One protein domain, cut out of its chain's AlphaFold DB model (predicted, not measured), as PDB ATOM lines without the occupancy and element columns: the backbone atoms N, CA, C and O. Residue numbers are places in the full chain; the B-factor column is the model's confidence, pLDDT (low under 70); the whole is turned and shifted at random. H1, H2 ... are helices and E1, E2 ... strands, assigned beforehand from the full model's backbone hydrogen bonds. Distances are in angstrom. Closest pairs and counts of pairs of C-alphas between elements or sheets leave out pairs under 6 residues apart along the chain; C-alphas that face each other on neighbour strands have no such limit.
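This is residues 58 to 209 of the 210 residues of the protein "Putative interleukin 17-like protein isoform X2" of Stichopus japonicus (UniProt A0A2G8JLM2). A long two-stranded hairpin of E3 and E4 runs most of the length of a rod, and a shorter hairpin of E1 and E2 packs on it, mainly through E2 on E4. H1 lies out at the end of the rod where E3 turns into E4, and a long strand of chain bearing the short helix H2 leads from it to the opposite end, where the small helices H3 and H4 and the loop of residues 152 to 168 gather. Residues 64 to 78 and 80 to 85 stick out free. The 152 printed residues hold four named helices and then four named strands, in two antiparallel sheets of two strands each, E1 - E2 and E3 - E4, of mixed class. The whole is loose, with a radius of gyration of the C-alphas of 21.4 A and spans of 70 by 30 by 28 A.

H1, residues 58 to 70, begins with C-alpha 58 at (60.031, 19.714, -48.181) and is 18.5 A long. H2 is residues 86 to 91, H3 residues 117 to 120 and H4 residues 123 to 126. E1, residues 131 to 137, spans 18.9 A, and E2, residues 145 to 151, spans 19.3 A. E3, residues 169 to 187, runs 52.6 A from C-alpha 169 at (36.243, 67.070, -11.225). E4, residues 190 to 208, runs 50.1 A to C-alpha 208 at (37.523, 69.505, -15.063) and bends by 53 degrees at residue 205.

E3 and E4 form a hairpin, antiparallel at 177 degrees, with N 178 and O 198 at 2.8 A and N 192 and O 185 at 2.9 A, within hydrogen-bond range. E1 and E2 form a hairpin, antiparallel at 150 degrees, with N 134 and O 148 at 2.9 A. Between E2 and E4, 14 pairs of C-alphas are within 8 A, the closest those of Ala 149 and Pro 201 at 5.0 A. Residues 141 to 142 pair antiparallel with residues 181 to 182 of E3. The closest C-alphas of H4 and E1 are those of Ala 124 and Trp 131, 5.1 A apart. H3 and H4 only just touch, with 3 pairs of C-alphas within 8 A, and only at the corner by their link; the closest are Tyr 119 and Gly 126, 4.9 A. H1 and H2 are each apart from every other named element. Every O i to N i+4 pair is within hydrogen-bond range in H1; in H2 0 of 2 are, beside 2 of 3 O i to N i+3 pairs, and H3 and H4 are too short for an O i to N i+4 pair.

The two C-alphas farthest apart, of Glu 58 and Thr 162, are 70.7 A apart. The printed part has no cut. The links H1 to H2, H2 to H3 and E2 to E3 are long. Mean pLDDT of the printed part is 78.4; residues 71 to 106 and 115 to 120 are under 70.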
ATOM      1  N   GLU A  58      59.366  18.988 -47.093       84.38
ATOM      2  CA  GLU A  58      60.031  19.714 -48.181       84.38
ATOM      3  C   GLU A  58      59.598  21.186 -48.183       84.38
ATOM      4  O   GLU A  58      60.437  22.085 -48.259       84.38
ATOM      5  N   ALA A  59      58.298  21.437 -48.013       77.56
ATOM      6  CA  ALA A  59      57.713  22.759 -47.849       77.56
ATOM      7  C   ALA A  59      58.315  23.484 -46.637       77.56
ATOM      8  O   ALA A  59      58.653  24.666 -46.736       77.56
ATOM      9  N   TYR A  60      58.520  22.768 -45.528       78.31
ATOM     10  CA  TYR A  60      59.223  23.299 -44.361       78.31
ATOM     11  C   TYR A  60      60.680  23.673 -44.679       78.31
ATOM     12  O   TYR A  60      61.095  24.803 -44.424       78.31
ATOM     13  N   ASN A  61      61.454  22.769 -45.286       82.25
ATOM     14  CA  ASN A  61      62.862  23.027 -45.610       82.25
ATOM     15  C   ASN A  61      63.020  24.211 -46.573       82.25
ATOM     16  O   ASN A  61      63.858  25.083 -46.349       82.25
ATOM     17  N   ARG A  62      62.152  24.309 -47.589       81.06
ATOM     18  CA  ARG A  62      62.124  25.437 -48.530       81.06
ATOM     19  C   ARG A  62      61.850  26.766 -47.825       81.06
ATOM     20  O   ARG A  62      62.468  27.781 -48.155       81.06
ATOM     21  N   PHE A  63      60.936  26.773 -46.854       77.00
ATOM     22  CA  PHE A  63      60.682  27.946 -46.023       77.00
ATOM     23  C   PHE A  63      61.924  28.335 -45.209       77.00
ATOM     24  O   PHE A  63      62.312  29.504 -45.218       77.00
ATOM     25  N   VAL A  64      62.579  27.369 -44.557       77.56
ATOM     26  CA  VAL A  64      63.788  27.605 -43.749       77.56
ATOM     27  C   VAL A  64      64.925  28.187 -44.594       77.56
ATOM     28  O   VAL A  64      65.529  29.183 -44.190       77.56
ATOM     29  N   GLU A  65      65.183  27.624 -45.775       80.75
ATOM     30  CA  GLU A  65      66.200  28.122 -46.710       80.75
ATOM     31  C   GLU A  65      65.895  29.547 -47.181       80.75
ATOM     32  O   GLU A  65      66.752  30.430 -47.105       80.75
ATOM     33  N   THR A  66      64.649  29.799 -47.601       77.31
ATOM     34  CA  THR A  66      64.222  31.127 -48.063       77.31
ATOM     35  C   THR A  66      64.377  32.155 -46.945       77.31
ATOM     36  O   THR A  66      64.991  33.201 -47.150       77.31
ATOM     37  N   ARG A  67      63.900  31.850 -45.734       71.50
ATOM     38  CA  ARG A  67      64.009  32.735 -44.569       71.50
ATOM     39  C   ARG A  67      65.460  33.078 -44.234       71.50
ATOM     40  O   ARG A  67      65.780  34.254 -44.084       71.50
ATOM     41  N   SER A  68      66.329  32.067 -44.182       70.75
ATOM     42  CA  SER A  68      67.762  32.233 -43.906       70.75
ATOM     43  C   SER A  68      68.451  33.138 -44.937       70.75
ATOM     44  O   SER A  68      69.294  33.959 -44.585       70.75
ATOM     45  N   SER A  69      68.044  33.051 -46.209       77.44
ATOM     46  CA  SER A  69      68.595  33.898 -47.273       77.44
ATOM     47  C   SER A  69      68.155  35.368 -47.183       77.44
ATOM     48  O   SER A  69      68.956  36.259 -47.459       77.44
ATOM     49  N   TYR A  70      66.908  35.635 -46.777       73.50
ATOM     50  CA  TYR A  70      66.359  36.996 -46.691       73.50
ATOM     51  C   TYR A  70      66.743  37.719 -45.394       73.50
ATOM     52  O   TYR A  70      66.962  38.931 -45.415       73.50
ATOM     53  N   TYR A  71      66.853  36.994 -44.277       68.81
ATOM     54  CA  TYR A  71      67.185  37.556 -42.965       68.81
ATOM     55  C   TYR A  71      68.361  36.806 -42.315       68.81
ATOM     56  O   TYR A  71      68.194  36.163 -41.280       68.81
ATOM     57  N   PRO A  72      69.582  36.911 -42.874       67.06
ATOM     58  CA  PRO A  72      70.738  36.122 -42.432       67.06
ATOM     59  C   PRO A  72      71.265  36.475 -41.025       67.06
ATOM     60  O   PRO A  72      72.126  35.774 -40.500       67.06
ATOM     61  N   PHE A  73      70.763  37.545 -40.392       60.34
ATOM     62  CA  PHE A  73      71.202  38.039 -39.076       60.34
ATOM     63  C   PHE A  73      70.075  37.967 -38.033       60.34
ATOM     64  O   PHE A  73      69.763  38.944 -37.355       60.34
ATOM     65  N   GLU A  74      69.424  36.810 -37.929       55.12
ATOM     66  CA  GLU A  74      68.089  36.661 -37.339       55.12
ATOM     67  C   GLU A  74      67.921  36.694 -35.798       55.12
ATOM     68  O   GLU A  74      66.773  36.532 -35.388       55.12
ATOM     69  N   PRO A  75      68.895  36.927 -34.882       49.34
ATOM     70  CA  PRO A  75      68.498  36.943 -33.474       49.34
ATOM     71  C   PRO A  75      67.772  38.230 -33.040       49.34
ATOM     72  O   PRO A  75      67.427  38.329 -31.868       49.34
ATOM     73  N   VAL A  76      67.536  39.227 -33.912       46.84
ATOM     74  CA  VAL A  76      67.193  40.582 -33.426       46.84
ATOM     75  C   VAL A  76      65.714  40.993 -33.541       46.84
ATOM     76  O   VAL A  76      65.280  41.764 -32.697       46.84
ATOM     77  N   TYR A  77      64.888  40.489 -34.468       44.41
ATOM     78  CA  TYR A  77      63.491  40.987 -34.579       44.41
ATOM     79  C   TYR A  77      62.441  39.961 -35.024       44.41
ATOM     80  O   TYR A  77      61.372  40.336 -35.510       44.41
ATOM     81  N   GLY A  78      62.697  38.666 -34.844       45.56
ATOM     82  CA  GLY A  78      61.606  37.698 -34.917       45.56
ATOM     83  C   GLY A  78      60.624  37.988 -33.784       45.56
ATOM     84  O   GLY A  78      61.028  37.986 -32.622       45.56
ATOM     85  N   VAL A  79      59.346  38.233 -34.108       51.25
ATOM     86  CA  VAL A  79      58.248  37.989 -33.160       51.25
ATOM     87  C   VAL A  79      58.570  36.638 -32.540       51.25
ATOM     88  O   VAL A  79      58.715  35.674 -33.294       51.25
ATOM     89  N   GLN A  80      58.836  36.614 -31.230       42.38
ATOM     90  CA  GLN A  80      59.309  35.423 -30.533       42.38
ATOM     91  C   GLN A  80      58.513  34.228 -31.050       42.38
ATOM     92  O   GLN A  80      57.284  34.264 -31.058       42.38
ATOM     93  N   LEU A  81      59.207  33.215 -31.578       42.47
ATOM     94  CA  LEU A  81      58.583  31.933 -31.867       42.47
ATOM     95  C   LEU A  81      58.028  31.459 -30.527       42.47
ATOM     96  O   LEU A  81      58.788  30.993 -29.680       42.47
ATOM     97  N   PHE A  82      56.734  31.693 -30.308       46.62
ATOM     98  CA  PHE A  82      56.038  31.324 -29.088       46.62
ATOM     99  C   PHE A  82      55.987  29.799 -29.058       46.62
ATOM    100  O   PHE A  82      55.030  29.183 -29.525       46.62
ATOM    101  N   ASN A  83      57.057  29.185 -28.557       42.34
ATOM    102  CA  ASN A  83      57.125  27.764 -28.254       42.34
ATOM    103  C   ASN A  83      56.415  27.507 -26.916       42.34
ATOM    104  O   ASN A  83      56.982  26.943 -25.987       42.34
ATOM    105  N   GLU A  84      55.195  28.027 -26.804       52.16
ATOM    106  CA  GLU A  84      54.345  27.913 -25.631       52.16
ATOM    107  C   GLU A  84      53.160  27.034 -26.007       52.16
ATOM    108  O   GLU A  84      52.381  27.346 -26.913       52.16
ATOM    109  N   THR A  85      53.047  25.910 -25.306       55.62
ATOM    110  CA  THR A  85      51.904  24.998 -25.416       55.62
ATOM    111  C   THR A  85      50.603  25.712 -25.023       55.62
ATOM    112  O   THR A  85      50.619  26.660 -24.235       55.62
ATOM    113  N   GLU A  86      49.445  25.263 -25.526       51.72
ATOM    114  CA  GLU A  86      48.143  25.855 -25.150       51.72
ATOM    115  C   GLU A  86      47.895  25.856 -23.632       51.72
ATOM    116  O   GLU A  86      47.220  26.746 -23.115       51.72
ATOM    117  N   SER A  87      48.461  24.882 -22.913       48.25
ATOM    118  CA  SER A  87      48.461  24.812 -21.450       48.25
ATOM    119  C   SER A  87      49.302  25.913 -20.804       48.25
ATOM    120  O   SER A  87      48.831  26.559 -19.874       48.25
ATOM    121  N   GLN A  88      50.497  26.196 -21.333       53.09
ATOM    122  CA  GLN A  88      51.378  27.250 -20.814       53.09
ATOM    123  C   GLN A  88      50.798  28.652 -21.046       53.09
ATOM    124  O   GLN A  88      50.890  29.497 -20.162       53.09
ATOM    125  N   ARG A  89      50.093  28.886 -22.165       51.91
ATOM    126  CA  ARG A  89      49.390  30.163 -22.411       51.91
ATOM    127  C   ARG A  89      48.329  30.496 -21.358       51.91
ATOM    128  O   ARG A  89      48.039  31.668 -21.145       51.91
ATOM    129  N   ARG A  90      47.726  29.486 -20.722       47.66
ATOM    130  CA  ARG A  90      46.687  29.676 -19.693       47.66
ATOM    131  C   ARG A  90      47.261  29.921 -18.294       47.66
ATOM    132  O   ARG A  90      46.543  30.455 -17.454       47.66
ATOM    133  N   GLU A  91      48.518  29.554 -18.046       46.59
ATOM    134  CA  GLU A  91      49.162  29.635 -16.723       46.59
ATOM    135  C   GLU A  91      49.948  30.934 -16.477       46.59
ATOM    136  O   GLU A  91      50.202  31.274 -15.328       46.59
ATOM    137  N   ILE A  92      50.248  31.737 -17.506       51.31
ATOM    138  CA  ILE A  92      50.960  33.035 -17.378       51.31
ATOM    139  C   ILE A  92      50.098  34.122 -16.664       51.31
ATOM    140  O   ILE A  92      50.461  35.289 -16.562       51.31
ATOM    141  N   ASN A  93      48.939  33.762 -16.113       49.25
ATOM    142  CA  ASN A  93      47.871  34.703 -15.772       49.25
ATOM    143  C   ASN A  93      47.928  35.369 -14.384       49.25
ATOM    144  O   ASN A  93      47.019  36.129 -14.074       49.25
ATOM    145  N   GLU A  94      48.979  35.197 -13.578       42.81
ATOM    146  CA  GLU A  94      49.086  35.930 -12.295       42.81
ATOM    147  C   GLU A  94      50.490  36.454 -11.959       42.81
ATOM    148  O   GLU A  94      50.613  37.524 -11.360       42.81
ATOM    149  N   GLU A  95      51.562  35.775 -12.378       42.22
ATOM    150  CA  GLU A  95      52.926  36.134 -11.955       42.22
ATOM    151  C   GLU A  95      53.624  37.148 -12.882       42.22
ATOM    152  O   GLU A  95      54.548  37.846 -12.466       42.22
ATOM    153  N   THR A  96      53.150  37.316 -14.119       48.97
ATOM    154  CA  THR A  96      53.754  38.233 -15.098       48.97
ATOM    155  C   THR A  96      52.907  39.473 -15.356       48.97
ATOM    156  O   THR A  96      52.915  39.966 -16.482       48.97
ATOM    157  N   ASN A  97      52.159  39.994 -14.372       49.00
ATOM    158  CA  ASN A  97      51.539  41.309 -14.541       49.00
ATOM    159  C   ASN A  97      52.662  42.333 -14.815       49.00
ATOM    160  O   ASN A  97      53.416  42.659 -13.892       49.00
ATOM    161  N   PRO A  98      52.788  42.869 -16.046       52.94
ATOM    162  CA  PRO A  98      53.892  43.762 -16.385       52.94
ATOM    163  C   PRO A  98      53.788  45.107 -15.646       52.94
ATOM    164  O   PRO A  98      54.736  45.888 -15.645       52.94
ATOM    165  N   TYR A  99      52.654  45.361 -14.984       55.94
ATOM    166  CA  TYR A  99      52.377  46.539 -14.167       55.94
ATOM    167  C   TYR A  99      52.637  46.314 -12.663       55.94
ATOM    168  O   TYR A  99      52.455  47.236 -11.868       55.94
ATOM    169  N   GLY A 100      53.113  45.121 -12.278       51.28
ATOM    170  CA  GLY A 100      53.501  44.760 -10.914       51.28
ATOM    171  C   GLY A 100      52.326  44.434  -9.982       51.28
ATOM    172  O   GLY A 100      51.213  44.935 -10.136       51.28
ATOM    173  N   SER A 101      52.588  43.619  -8.957       51.28
ATOM    174  CA  SER A 101      51.622  43.235  -7.909       51.28
ATOM    175  C   SER A 101      51.199  44.389  -6.985       51.28
ATOM    176  O   SER A 101      50.333  44.236  -6.127       51.28
ATOM    177  N   GLU A 102      51.807  45.567  -7.131       53.22
ATOM    178  CA  GLU A 102      51.490  46.739  -6.315       53.22
ATOM    179  C   GLU A 102      50.288  47.525  -6.871       53.22
ATOM    180  O   GLU A 102      49.523  48.107  -6.100       53.22
ATOM    181  N   ALA A 103      50.062  47.480  -8.193       50.94
ATOM    182  CA  ALA A 103      48.896  48.078  -8.855       50.94
ATOM    183  C   ALA A 103      47.589  47.285  -8.626       50.94
ATOM    184  O   ALA A 103      46.497  47.800  -8.876       50.94
ATOM    185  N   THR A 104      47.681  46.051  -8.122       52.38
ATOM    186  CA  THR A 104      46.539  45.165  -7.831       52.38
ATOM    187  C   THR A 104      46.034  45.258  -6.390       52.38
ATOM    188  O   THR A 104      45.067  44.596  -6.034       52.38
ATOM    189  N   LYS A 105      46.626  46.103  -5.533       58.94
ATOM    190  CA  LYS A 105      46.234  46.169  -4.112       58.94
ATOM    191  C   LYS A 105      44.868  46.830  -3.867       58.94
ATOM    192  O   LYS A 105      44.349  46.756  -2.754       58.94
ATOM    193  N   LEU A 106      44.300  47.517  -4.857       68.38
ATOM    194  CA  LEU A 106      43.134  48.367  -4.656       68.38
ATOM    195  C   LEU A 106      42.012  48.043  -5.647       68.38
ATOM    196  O   LEU A 106      42.093  48.376  -6.823       68.38
ATOM    197  N   GLU A 107      40.949  47.416  -5.145       77.50
ATOM    198  CA  GLU A 107      39.787  47.018  -5.953       77.50
ATOM    199  C   GLU A 107      38.727  48.121  -6.088       77.50
ATOM    200  O   GLU A 107      37.956  48.120  -7.045       77.50
ATOM    201  N   ASN A 108      38.702  49.076  -5.150       86.75
ATOM    202  CA  ASN A 108      37.672  50.112  -5.028       86.75
ATOM    203  C   ASN A 108      38.280  51.506  -4.810       86.75
ATOM    204  O   ASN A 108      39.416  51.634  -4.355       86.75
ATOM    205  N   CYS A 109      37.504  52.564  -5.067       89.81
ATOM    206  CA  CYS A 109      37.932  53.941  -4.807       89.81
ATOM    207  C   CYS A 109      38.386  54.123  -3.337       89.81
ATOM    208  O   CYS A 109      37.582  53.894  -2.428       89.81
ATOM    209  N   PRO A 110      39.617  54.599  -3.061       88.25
ATOM    210  CA  PRO A 110      40.157  54.746  -1.705       88.25
ATOM    211  C   PRO A 110      39.681  56.051  -1.041       88.25
ATOM    212  O   PRO A 110      40.444  56.757  -0.379       88.25
ATOM    213  N   ALA A 111      38.411  56.406  -1.236       85.75
ATOM    214  CA  ALA A 111      37.845  57.653  -0.743       85.75
ATOM    215  C   ALA A 111      37.934  57.741   0.792       85.75
ATOM    216  O   ALA A 111      37.566  56.820   1.522       85.75
ATOM    217  N   GLY A 112      38.421  58.873   1.291       83.44
ATOM    218  CA  GLY A 112      38.607  59.159   2.713       83.44
ATOM    219  C   GLY A 112      39.850  58.517   3.334       83.44
ATOM    220  O   GLY A 112      40.172  58.820   4.484       83.44
ATOM    221  N   GLN A 113      40.583  57.678   2.597       81.88
ATOM    222  CA  GLN A 113      41.830  57.081   3.064       81.88
ATOM    223  C   GLN A 113      43.001  57.975   2.668       81.88
ATOM    224  O   GLN A 113      43.141  58.362   1.508       81.88
ATOM    225  N   LYS A 114      43.866  58.324   3.623       70.06
ATOM    226  CA  LYS A 114      45.106  59.034   3.291       70.06
ATOM    227  C   LYS A 114      46.054  58.066   2.577       70.06
ATOM    228  O   LYS A 114      46.238  56.957   3.084       70.06
ATOM    229  N   PRO A 115      46.692  58.468   1.464       66.06
ATOM    230  CA  PRO A 115      47.706  57.640   0.831       66.06
ATOM    231  C   PRO A 115      48.812  57.322   1.846       66.06
ATOM    232  O   PRO A 115      49.394  58.230   2.445       66.06
ATOM    233  N   SER A 116      49.098  56.038   2.068       66.38
ATOM    234  CA  SER A 116      50.303  55.630   2.797       66.38
ATOM    235  C   SER A 116      51.561  56.173   2.103       66.38
ATOM    236  O   SER A 116      51.577  56.374   0.886       66.38
ATOM    237  N   SER A 117      52.640  56.388   2.861       61.84
ATOM    238  CA  SER A 117      53.917  56.891   2.328       61.84
ATOM    239  C   SER A 117      54.544  55.992   1.257       61.84
ATOM    240  O   SER A 117      55.363  56.481   0.479       61.84
ATOM    241  N   ILE A 118      54.145  54.718   1.200       58.00
ATOM    242  CA  ILE A 118      54.604  53.715   0.231       58.00
ATOM    243  C   ILE A 118      54.079  54.038  -1.180       58.00
ATOM    244  O   ILE A 118      54.756  53.785  -2.166       58.00
ATOM    245  N   TYR A 119      52.930  54.713  -1.301       62.75
ATOM    246  CA  TYR A 119      52.273  54.971  -2.590       62.75
ATOM    247  C   TYR A 119      52.815  56.188  -3.360       62.75
ATOM    248  O   TYR A 119      52.222  56.599  -4.353       62.75
ATOM    249  N   LYS A 120      53.922  56.801  -2.918       64.19
ATOM    250  CA  LYS A 120      54.425  58.054  -3.512       64.19
ATOM    251  C   LYS A 120      54.972  57.904  -4.933       64.19
ATOM    252  O   LYS A 120      55.010  58.892  -5.659       64.19
ATOM    253  N   THR A 121      55.422  56.714  -5.316       73.00
ATOM    254  CA  THR A 121      56.101  56.474  -6.600       73.00
ATOM    255  C   THR A 121      55.204  55.829  -7.654       73.00
ATOM    256  O   THR A 121      55.536  55.897  -8.834       73.00
ATOM    257  N   ASN A 122      54.067  55.242  -7.259       82.44
ATOM    258  CA  ASN A 122      53.142  54.588  -8.180       82.44
ATOM    259  C   ASN A 122      51.911  55.480  -8.445       82.44
ATOM    260  O   ASN A 122      51.045  55.594  -7.572       82.44
ATOM    261  N   PRO A 123      51.784  56.089  -9.639       86.75
ATOM    262  CA  PRO A 123      50.675  56.991  -9.944       86.75
ATOM    263  C   PRO A 123      49.314  56.284 -10.006       86.75
ATOM    264  O   PRO A 123      48.303  56.942  -9.770       86.75
ATOM    265  N   ALA A 124      49.276  54.967 -10.248       88.25
ATOM    266  CA  ALA A 124      48.033  54.198 -10.287       88.25
ATOM    267  C   ALA A 124      47.342  54.140  -8.915       88.25
ATOM    268  O   ALA A 124      46.117  54.166  -8.836       88.25
ATOM    269  N   VAL A 125      48.127  54.132  -7.831       84.44
ATOM    270  CA  VAL A 125      47.617  54.063  -6.451       84.44
ATOM    271  C   VAL A 125      47.671  55.423  -5.751       84.44
ATOM    272  O   VAL A 125      46.752  55.780  -5.020       84.44
ATOM    273  N   GLY A 126      48.744  56.192  -5.959       83.56
ATOM    274  CA  GLY A 126      48.981  57.476  -5.290       83.56
ATOM    275  C   GLY A 126      48.362  58.696  -5.980       83.56
ATOM    276  O   GLY A 126      48.424  59.797  -5.433       83.56
ATOM    277  N   GLY A 127      47.802  58.529  -7.181       88.38
ATOM    278  CA  GLY A 127      47.161  59.603  -7.935       88.38
ATOM    279  C   GLY A 127      45.796  60.023  -7.377       88.38
ATOM    280  O   GLY A 127      45.149  59.304  -6.620       88.38
ATOM    281  N   THR A 128      45.311  61.194  -7.800       92.38
ATOM    282  CA  THR A 128      43.972  61.705  -7.431       92.38
ATOM    283  C   THR A 128      42.829  60.994  -8.157       92.38
ATOM    284  O   THR A 128      41.673  61.111  -7.770       92.38
ATOM    285  N   CYS A 129      43.128  60.258  -9.219       93.56
ATOM    286  CA  CYS A 129      42.183  59.441  -9.970       93.56
ATOM    287  C   CYS A 129      42.821  58.055 -10.104       93.56
ATOM    288  O   CYS A 129      43.433  57.785 -11.131       93.56
ATOM    289  N   PRO A 130      42.799  57.239  -9.033       91.94
ATOM    290  CA  PRO A 130      43.498  55.963  -8.999       91.94
ATOM    291  C   PRO A 130      42.847  54.942  -9.937       91.94
ATOM    292  O   PRO A 130      41.641  54.992 -10.210       91.94
ATOM    293  N   TRP A 131      43.655  54.007 -10.424       92.44
ATOM    294  CA  TRP A 131      43.232  52.934 -11.317       92.44
ATOM    295  C   TRP A 131      43.916  51.623 -10.957       92.44
ATOM    296  O   TRP A 131      44.970  51.601 -10.325       92.44
ATOM    297  N   THR A 132      43.311  50.531 -11.397       91.19
ATOM    298  CA  THR A 132      43.946  49.214 -11.425       91.19
ATOM    299  C   THR A 132      44.017  48.714 -12.865       91.19
ATOM    300  O   THR A 132      43.484  49.365 -13.768       91.19
ATOM    301  N   TYR A 133      44.709  47.604 -13.098       90.19
ATOM    302  CA  TYR A 133      44.788  46.977 -14.413       90.19
ATOM    303  C   TYR A 133      44.023  45.661 -14.400       90.19
ATOM    304  O   TYR A 133      44.343  44.770 -13.617       90.19
ATOM    305  N   ASP A 134      43.059  45.542 -15.304       89.00
ATOM    306  CA  ASP A 134      42.473  44.261 -15.670       89.00
ATOM    307  C   ASP A 134      43.291  43.674 -16.834       89.00
ATOM    308  O   ASP A 134      43.844  44.410 -17.658       89.00
ATOM    309  N   ILE A 135      43.403  42.351 -16.901       86.25
ATOM    310  CA  ILE A 135      44.172  41.672 -17.947       86.25
ATOM    311  C   ILE A 135      43.237  41.262 -19.087       86.25
ATOM    312  O   ILE A 135      42.340  40.444 -18.897       86.25
ATOM    313  N   ASP A 136      43.462  41.821 -20.276       87.50
ATOM    314  CA  ASP A 136      42.802  41.423 -21.520       87.50
ATOM    315  C   ASP A 136      43.675  40.408 -22.266       87.50
ATOM    316  O   ASP A 136      44.738  40.755 -22.794       87.50
ATOM    317  N   HIS A 137      43.234  39.152 -22.290       87.06
ATOM    318  CA  HIS A 137      43.932  38.053 -22.948       87.06
ATOM    319  C   HIS A 137      43.175  37.574 -24.189       87.06
ATOM    320  O   HIS A 137      42.019  37.161 -24.113       87.06
ATOM    321  N   ASP A 138      43.879  37.553 -25.316       86.75
ATOM    322  CA  ASP A 138      43.409  37.046 -26.597       86.75
ATOM    323  C   ASP A 138      44.518  36.197 -27.239       86.75
ATOM    324  O   ASP A 138      45.562  36.701 -27.660       86.75
ATOM    325  N   ALA A 139      44.292  34.883 -27.310       84.44
ATOM    326  CA  ALA A 139      45.259  33.918 -27.831       84.44
ATOM    327  C   ALA A 139      45.511  34.043 -29.347       84.44
ATOM    328  O   ALA A 139      46.488  33.476 -29.849       84.44
ATOM    329  N   ASP A 140      44.637  34.752 -30.066       85.62
ATOM    330  CA  ASP A 140      44.726  35.010 -31.500       85.62
ATOM    331  C   ASP A 140      45.326  36.387 -31.809       85.62
ATOM    332  O   ASP A 140      45.508  36.729 -32.977       85.62
ATOM    333  N   ARG A 141      45.679  37.181 -30.795       90.56
ATOM    334  CA  ARG A 141      46.218  38.531 -30.966       90.56
ATOM    335  C   ARG A 141      47.691  38.613 -30.584       90.56
ATOM    336  O   ARG A 141      48.163  37.927 -29.689       90.56
ATOM    337  N   ILE A 142      48.425  39.507 -31.239       89.75
ATOM    338  CA  ILE A 142      49.770  39.920 -30.832       89.75
ATOM    339  C   ILE A 142      49.739  41.424 -30.502       89.75
ATOM    340  O   ILE A 142      49.382  42.214 -31.387       89.75
ATOM    341  N   PRO A 143      50.129  41.836 -29.276       90.88
ATOM    342  CA  PRO A 143      50.435  40.976 -28.124       90.88
ATOM    343  C   PRO A 143      49.190  40.224 -27.617       90.88
ATOM    344  O   PRO A 143      48.065  40.721 -27.731       90.88
ATOM    345  N   THR A 144      49.410  39.030 -27.062       86.19
ATOM    346  CA  THR A 144      48.344  38.146 -26.556       86.19
ATOM    347  C   THR A 144      47.697  38.708 -25.301       86.19
ATOM    348  O   THR A 144      46.482  38.663 -25.149       86.19
ATOM    349  N   THR A 145      48.504  39.304 -24.430       84.88
ATOM    350  CA  THR A 145      48.063  39.872 -23.158       84.88
ATOM    351  C   THR A 145      48.276  41.385 -23.155       84.88
ATOM    352  O   THR A 145      49.368  41.867 -23.457       84.88
ATOM    353  N   ILE A 146      47.233  42.139 -22.805       88.75
ATOM    354  CA  ILE A 146      47.247  43.602 -22.690       88.75
ATOM    355  C   ILE A 146      46.692  43.987 -21.317       88.75
ATOM    356  O   ILE A 146      45.624  43.526 -20.929       88.75
ATOM    357  N   GLY A 147      47.390  44.853 -20.577       90.44
ATOM    358  CA  GLY A 147      46.820  45.446 -19.365       90.44
ATOM    359  C   GLY A 147      45.926  46.628 -19.707       90.44
ATOM    360  O   GLY A 147      46.349  47.567 -20.382       90.44
ATOM    361  N   VAL A 148      44.695  46.582 -19.213       93.94
ATOM    362  CA  VAL A 148      43.661  47.586 -19.440       93.94
ATOM    363  C   VAL A 148      43.404  48.332 -18.138       93.94
ATOM    364  O   VAL A 148      42.983  47.747 -17.144       93.94
ATOM    365  N   ALA A 149      43.655  49.639 -18.133       93.88
ATOM    366  CA  ALA A 149      43.417  50.470 -16.963       93.88
ATOM    367  C   ALA A 149      41.914  50.654 -16.704       93.88
ATOM    368  O   ALA A 149      41.177  51.160 -17.555       93.88
ATOM    369  N   ARG A 150      41.481  50.334 -15.485       93.94
ATOM    370  CA  ARG A 150      40.138  50.598 -14.974       93.94
ATOM    371  C   ARG A 150      40.202  51.609 -13.839       93.94
ATOM    372  O   ARG A 150      40.827  51.370 -12.805       93.94
ATOM    373  N   CYS A 151      39.542  52.747 -14.033       94.19
ATOM    374  CA  CYS A 151      39.457  53.784 -13.011       94.19
ATOM    375  C   CYS A 151      38.638  53.276 -11.823       94.19
ATOM    376  O   CYS A 151      37.612  52.627 -12.012       94.19
ATOM    377  N   LEU A 152      39.085  53.576 -10.606       93.06
ATOM    378  CA  LEU A 152      38.433  53.082  -9.392       93.06
ATOM    379  C   LEU A 152      37.353  54.026  -8.861       93.06
ATOM    380  O   LEU A 152      36.493  53.597  -8.097       93.06
ATOM    381  N   CYS A 153      37.415  55.312  -9.220       91.62
ATOM    382  CA  CYS A 153      36.541  56.355  -8.692       91.62
ATOM    383  C   CYS A 153      35.631  56.930  -9.786       91.62
ATOM    384  O   CYS A 153      36.103  57.643 -10.668       91.62
ATOM    385  N   ASP A 154      34.321  56.702  -9.674       84.94
ATOM    386  CA  ASP A 154      33.332  57.198 -10.651       84.94
ATOM    387  C   ASP A 154      32.713  58.550 -10.265       84.94
ATOM    388  O   ASP A 154      32.245  59.302 -11.119       84.94
ATOM    389  N   GLN A 155      32.717  58.872  -8.967       83.56
ATOM    390  CA  GLN A 155      32.035  60.044  -8.391       83.56
ATOM    391  C   GLN A 155      32.834  61.348  -8.522       83.56
ATOM    392  O   GLN A 155      32.347  62.409  -8.143       83.56
ATOM    393  N   GLY A 156      34.068  61.269  -9.018       89.25
ATOM    394  CA  GLY A 156      34.986  62.395  -9.133       89.25
ATOM    395  C   GLY A 156      36.394  62.030  -8.683       89.25
ATOM    396  O   GLY A 156      36.665  60.910  -8.247       89.25
ATOM    397  N   CYS A 157      37.312  62.981  -8.807       94.12
ATOM    398  CA  CYS A 157      38.688  62.786  -8.358       94.12
ATOM    399  C   CYS A 157      38.816  63.024  -6.856       94.12
ATOM    400  O   CYS A 157      38.110  63.855  -6.287       94.12
ATOM    401  N   LEU A 158      39.767  62.349  -6.228       92.88
ATOM    402  CA  LEU A 158      40.105  62.535  -4.828       92.88
ATOM    403  C   LEU A 158      40.833  63.862  -4.621       92.88
ATOM    404  O   LEU A 158      41.818  64.175  -5.292       92.88
ATOM    405  N   ASP A 159      40.349  64.636  -3.659       90.69
ATOM    406  CA  ASP A 159      41.015  65.843  -3.200       90.69
ATOM    407  C   ASP A 159      42.356  65.492  -2.513       90.69
ATOM    408  O   ASP A 159      42.364  64.664  -1.598       90.69
ATOM    409  N   PRO A 160      43.486  66.122  -2.881       87.44
ATOM    410  CA  PRO A 160      44.797  65.779  -2.324       87.44
ATOM    411  C   PRO A 160      44.930  65.958  -0.803       87.44
ATOM    412  O   PRO A 160      45.801  65.346  -0.189       87.44
ATOM    413  N   LEU A 161      44.109  66.818  -0.191       86.62
ATOM    414  CA  LEU A 161      44.177  67.138   1.238       86.62
ATOM    415  C   LEU A 161      43.230  66.253   2.051       86.62
ATOM    416  O   LEU A 161      43.589  65.761   3.122       86.62
ATOM    417  N   THR A 162      42.004  66.073   1.557       88.12
ATOM    418  CA  THR A 162      40.927  65.395   2.293       88.12
ATOM    419  C   THR A 162      40.701  63.949   1.862       88.12
ATOM    420  O   THR A 162      40.033  63.205   2.578       88.12
ATOM    421  N   SER A 163      41.240  63.546   0.708       88.25
ATOM    422  CA  SER A 163      40.969  62.269   0.036       88.25
ATOM    423  C   SER A 163      39.480  62.025  -0.248       88.25
ATOM    424  O   SER A 163      39.048  60.899  -0.469       88.25
ATOM    425  N   LYS A 164      38.643  63.067  -0.221       91.19
ATOM    426  CA  LYS A 164      37.219  62.953  -0.558       91.19
ATOM    427  C   LYS A 164      37.004  63.228  -2.048       91.19
ATOM    428  O   LYS A 164      37.742  64.042  -2.605       91.19
ATOM    429  N   PRO A 165      36.007  62.598  -2.688       91.56
ATOM    430  CA  PRO A 165      35.658  62.907  -4.067       91.56
ATOM    431  C   PRO A 165      35.257  64.376  -4.219       91.56
ATOM    432  O   PRO A 165      34.495  64.917  -3.413       91.56
ATOM    433  N   ARG A 166      35.776  65.011  -5.265       91.50
ATOM    434  CA  ARG A 166      35.391  66.345  -5.707       91.50
ATOM    435  C   ARG A 166      34.380  66.248  -6.834       91.50
ATOM    436  O   ARG A 166      34.688  65.708  -7.890       91.50
ATOM    437  N   ASN A 167      33.213  66.846  -6.620       88.25
ATOM    438  CA  ASN A 167      32.102  66.813  -7.573       88.25
ATOM    439  C   ASN A 167      32.290  67.766  -8.767       88.25
ATOM    440  O   ASN A 167      31.484  67.732  -9.687       88.25
ATOM    441  N   ASP A 168      33.303  68.638  -8.744       91.44
ATOM    442  CA  ASP A 168      33.660  69.554  -9.840       91.44
ATOM    443  C   ASP A 168      34.754  68.989 -10.768       91.44
ATOM    444  O   ASP A 168      35.147  69.615 -11.755       91.44
ATOM    445  N   LEU A 169      35.230  67.781 -10.465       94.12
ATOM    446  CA  LEU A 169      36.243  67.070 -11.225       94.12
ATOM    447  C   LEU A 169      35.724  65.699 -11.645       94.12
ATOM    448  O   LEU A 169      34.884  65.097 -10.984       94.12
ATOM    449  N   VAL A 170      36.276  65.176 -12.732       94.31
ATOM    450  CA  VAL A 170      35.874  63.896 -13.295       94.31
ATOM    451  C   VAL A 170      37.085  63.009 -13.553       94.31
ATOM    452  O   VAL A 170      38.065  63.424 -14.172       94.31
ATOM    453  N   CYS A 171      37.013  61.775 -13.062       94.50
ATOM    454  CA  CYS A 171      38.029  60.751 -13.275       94.50
ATOM    455  C   CYS A 171      37.695  59.997 -14.573       94.50
ATOM    456  O   CYS A 171      36.568  59.522 -14.763       94.50
ATOM    457  N   ARG A 172      38.633  59.978 -15.527       95.25
ATOM    458  CA  ARG A 172      38.436  59.395 -16.864       95.25
ATOM    459  C   ARG A 172      39.663  58.626 -17.324       95.25
ATOM    460  O   ARG A 172      40.793  59.022 -17.049       95.25
ATOM    461  N   ALA A 173      39.421  57.550 -18.065       95.94
ATOM    462  CA  ALA A 173      40.474  56.757 -18.674       95.94
ATOM    463  C   ALA A 173      41.197  57.549 -19.774       95.94
ATOM    464  O   ALA A 173      40.563  58.154 -20.642       95.94
ATOM    465  N   VAL A 174      42.526  57.495 -19.756       96.69
ATOM    466  CA  VAL A 174      43.397  57.933 -20.846       96.69
ATOM    467  C   VAL A 174      43.596  56.751 -21.776       96.69
ATOM    468  O   VAL A 174      44.018  55.678 -21.342       96.69
ATOM    469  N   LYS A 175      43.290  56.945 -23.056       96.94
ATOM    470  CA  LYS A 175      43.294  55.877 -24.049       96.94
ATOM    471  C   LYS A 175      44.457  56.027 -25.026       96.94
ATOM    472  O   LYS A 175      44.794  57.138 -25.427       96.94
ATOM    473  N   TYR A 176      45.052  54.903 -25.409       96.31
ATOM    474  CA  TYR A 176      46.138  54.804 -26.376       96.31
ATOM    475  C   TYR A 176      45.728  53.912 -27.551       96.31
ATOM    476  O   TYR A 176      45.189  52.826 -27.359       96.31
ATOM    477  N   ASN A 177      46.014  54.358 -28.774       96.88
ATOM    478  CA  ASN A 177      45.745  53.600 -29.993       96.88
ATOM    479  C   ASN A 177      46.898  52.628 -30.278       96.88
ATOM    480  O   ASN A 177      47.868  52.975 -30.951       96.88
ATOM    481  N   MET A 178      46.785  51.407 -29.761       93.94
ATOM    482  CA  MET A 178      47.792  50.359 -29.890       93.94
ATOM    483  C   MET A 178      47.660  49.617 -31.224       93.94
ATOM    484  O   MET A 178      46.564  49.230 -31.629       93.94
ATOM    485  N   LYS A 179      48.782  49.384 -31.913       95.00
ATOM    486  CA  LYS A 179      48.825  48.503 -33.089       95.00
ATOM    487  C   LYS A 179      48.866  47.049 -32.638       95.00
ATOM    488  O   LYS A 179      49.705  46.690 -31.821       95.00
ATOM    489  N   VAL A 180      47.975  46.236 -33.196       93.69
ATOM    490  CA  VAL A 180      47.859  44.807 -32.884       93.69
ATOM    491  C   VAL A 180      47.747  43.994 -34.169       93.69
ATOM    492  O   VAL A 180      47.326  44.513 -35.210       93.69
ATOM    493  N   LEU A 181      48.120  42.720 -34.099       93.31
ATOM    494  CA  LEU A 181      47.943  41.756 -35.183       93.31
ATOM    495  C   LEU A 181      46.966  40.677 -34.730       93.31
ATOM    496  O   LEU A 181      47.191  40.076 -33.688       93.31
ATOM    497  N   TYR A 182      45.917  40.423 -35.505       89.75
ATOM    498  CA  TYR A 182      44.986  39.320 -35.267       89.75
ATOM    499  C   TYR A 182      45.284  38.179 -36.227       89.75
ATOM    500  O   TYR A 182      45.415  38.407 -37.428       89.75
ATOM    501  N   ARG A 183      45.378  36.965 -35.701       86.94
ATOM    502  CA  ARG A 183      45.477  35.732 -36.469       86.94
ATOM    503  C   ARG A 183      44.131  35.465 -37.135       86.94
ATOM    504  O   ARG A 183      43.117  35.347 -36.460       86.94
ATOM    505  N   GLU A 184      44.126  35.371 -38.459       87.81
ATOM    506  CA  GLU A 184      42.898  35.139 -39.239       87.81
ATOM    507  C   GLU A 184      42.843  33.749 -39.865       87.81
ATOM    508  O   GLU A 184      41.779  33.274 -40.254       87.81
ATOM    509  N   GLY A 185      43.988  33.078 -39.956       82.50
ATOM    510  CA  GLY A 185      44.050  31.747 -40.524       82.50
ATOM    511  C   GLY A 185      45.464  31.210 -40.625       82.50
ATOM    512  O   GLY A 185      46.424  31.759 -40.078       82.50
ATOM    513  N   CYS A 186      45.570  30.109 -41.353       82.81
ATOM    514  CA  CYS A 186      46.814  29.435 -41.668       82.81
ATOM    515  C   CYS A 186      46.790  29.043 -43.146       82.81
ATOM    516  O   CYS A 186      45.775  28.564 -43.650       82.81
ATOM    517  N   SER A 187      47.907  29.234 -43.841       82.31
ATOM    518  CA  SER A 187      48.090  28.781 -45.218       82.31
ATOM    519  C   SER A 187      49.505  28.251 -45.380       82.31
ATOM    520  O   SER A 187      50.465  28.942 -45.047       82.31
ATOM    521  N   ASN A 188      49.637  27.015 -45.870       78.94
ATOM    522  CA  ASN A 188      50.923  26.341 -46.086       78.94
ATOM    523  C   ASN A 188      51.842  26.332 -44.849       78.94
ATOM    524  O   ASN A 188      53.040  26.563 -44.972       78.94
ATOM    525  N   GLY A 189      51.285  26.109 -43.656       75.19
ATOM    526  CA  GLY A 189      52.052  26.112 -42.404       75.19
ATOM    527  C   GLY A 189      52.472  27.491 -41.898       75.19
ATOM    528  O   GLY A 189      53.208  27.575 -40.919       75.19
ATOM    529  N   LEU A 190      51.989  28.572 -42.518       77.69
ATOM    530  CA  LEU A 190      52.232  29.942 -42.079       77.69
ATOM    531  C   LEU A 190      50.949  30.599 -41.581       77.69
ATOM    532  O   LEU A 190      49.922  30.613 -42.266       77.69
ATOM    533  N   TYR A 191      51.029  31.186 -40.389       81.50
ATOM    534  CA  TYR A 191      49.948  31.992 -39.845       81.50
ATOM    535  C   TYR A 191      49.772  33.271 -40.658       81.50
ATOM    536  O   TYR A 191      50.735  33.976 -40.964       81.50
ATOM    537  N   GLN A 192      48.519  33.582 -40.971       84.19
ATOM    538  CA  GLN A 192      48.133  34.826 -41.615       84.19
ATOM    539  C   GLN A 192      47.590  35.792 -40.570       84.19
ATOM    540  O   GLN A 192      46.773  35.413 -39.725       84.19
ATOM    541  N   TYR A 193      48.041  37.043 -40.648       87.81
ATOM    542  CA  TYR A 193      47.687  38.084 -39.695       87.81
ATOM    543  C   TYR A 193      47.088  39.301 -40.389       87.81
ATOM    544  O   TYR A 193      47.597  39.759 -41.413       87.81
ATOM    545  N   ARG A 194      46.076  39.891 -39.756       93.25
ATOM    546  CA  ARG A 194      45.549  41.210 -40.100       93.25
ATOM    547  C   ARG A 194      45.996  42.243 -39.082       93.25
ATOM    548  O   ARG A 194      45.815  42.075 -37.878       93.25
ATOM    549  N   SER A 195      46.514  43.362 -39.578       93.50
ATOM    550  CA  SER A 195      46.820  44.520 -38.741       93.50
ATOM    551  C   SER A 195      45.554  45.279 -38.351       93.50
ATOM    552  O   SER A 195      44.658  45.504 -39.167       93.50
ATOM    553  N   SER A 196      45.486  45.696 -37.091       95.31
ATOM    554  CA  SER A 196      44.400  46.512 -36.566       95.31
ATOM    555  C   SER A 196      44.906  47.529 -35.543       95.31
ATOM    556  O   SER A 196      46.092  47.592 -35.208       95.31
ATOM    557  N   THR A 197      44.007  48.388 -35.077       96.19
ATOM    558  CA  THR A 197      44.279  49.367 -34.025       96.19
ATOM    559  C   THR A 197      43.239  49.212 -32.937       96.19
ATOM    560  O   THR A 197      42.046  49.280 -33.213       96.19
ATOM    561  N   LEU A 198      43.717  48.976 -31.721       95.50
ATOM    562  CA  LEU A 198      42.911  48.797 -30.528       95.50
ATOM    563  C   LEU A 198      43.051  50.036 -29.643       95.50
ATOM    564  O   LEU A 198      44.165  50.479 -29.364       95.50
ATOM    565  N   GLU A 199      41.928  50.593 -29.205       97.50
ATOM    566  CA  GLU A 199      41.912  51.699 -28.253       97.50
ATOM    567  C   GLU A 199      41.991  51.133 -26.825       97.50
ATOM    568  O   GLU A 199      41.020  50.585 -26.308       97.50
ATOM    569  N   VAL A 200      43.162  51.245 -26.196       96.69
ATOM    570  CA  VAL A 200      43.466  50.640 -24.893       96.69
ATOM    571  C   VAL A 200      43.528  51.722 -23.811       96.69
ATOM    572  O   VAL A 200      44.357  52.629 -23.906       96.69
ATOM    573  N   PRO A 201      42.689  51.660 -22.764       96.94
ATOM    574  CA  PRO A 201      42.888  52.424 -21.536       96.94
ATOM    575  C   PRO A 201      44.244  52.101 -20.895       96.94
ATOM    576  O   PRO A 201      44.484  50.966 -20.499       96.94
ATOM    577  N   VAL A 202      45.135  53.086 -20.775       95.81
ATOM    578  CA  VAL A 202      46.493  52.885 -20.222       95.81
ATOM    579  C   VAL A 202      46.677  53.479 -18.831       95.81
ATOM    580  O   VAL A 202      47.582  53.073 -18.108       95.81
ATOM    581  N   ALA A 203      45.834  54.438 -18.456       95.44
ATOM    582  CA  ALA A 203      45.843  55.102 -17.159       95.44
ATOM    583  C   ALA A 203      44.494  55.785 -16.917       95.44
ATOM    584  O   ALA A 203      43.648  55.836 -17.814       95.44
ATOM    585  N   CYS A 204      44.323  56.388 -15.746       95.31
ATOM    586  CA  CYS A 204      43.236  57.323 -15.494       95.31
ATOM    587  C   CYS A 204      43.780  58.698 -15.114       95.31
ATOM    588  O   CYS A 204      44.861  58.836 -14.545       95.31
ATOM    589  N   THR A 205      43.043  59.739 -15.482       95.69
ATOM    590  CA  THR A 205      43.408  61.125 -15.205       95.69
ATOM    591  C   THR A 205      42.217  61.910 -14.690       95.69
ATOM    592  O   THR A 205      41.055  61.574 -14.936       95.69
ATOM    593  N   CYS A 206      42.531  62.977 -13.970       95.38
ATOM    594  CA  CYS A 206      41.548  63.897 -13.451       95.38
ATOM    595  C   CYS A 206      41.348  65.075 -14.407       95.38
ATOM    596  O   CYS A 206      42.305  65.764 -14.761       95.38
ATOM    597  N   MET A 207      40.100  65.335 -14.789       94.38
ATOM    598  CA  MET A 207      39.731  66.440 -15.672       94.38
ATOM    599  C   MET A 207      38.706  67.353 -15.000       94.38
ATOM    600  O   MET A 207      37.993  66.942 -14.088       94.38
ATOM    601  N   ARG A 208      38.611  68.602 -15.463       92.19
ATOM    602  CA  ARG A 208      37.523  69.505 -15.063       92.19
ATOM    603  C   ARG A 208      36.221  69.063 -15.733       92.19
ATOM    604  O   ARG A 208      36.251  68.640 -16.888       92.19
ATOM    605  N   LEU A 209      35.100  69.181 -15.024       82.25
ATOM    606  CA  LEU A 209      33.774  69.132 -15.641       82.25
ATOM    607  C   LEU A 209      33.602  70.430 -16.444       82.25
ATOM    608  O   LEU A 209      33.659  71.514 -15.868       82.25
TER     609      LEU A 209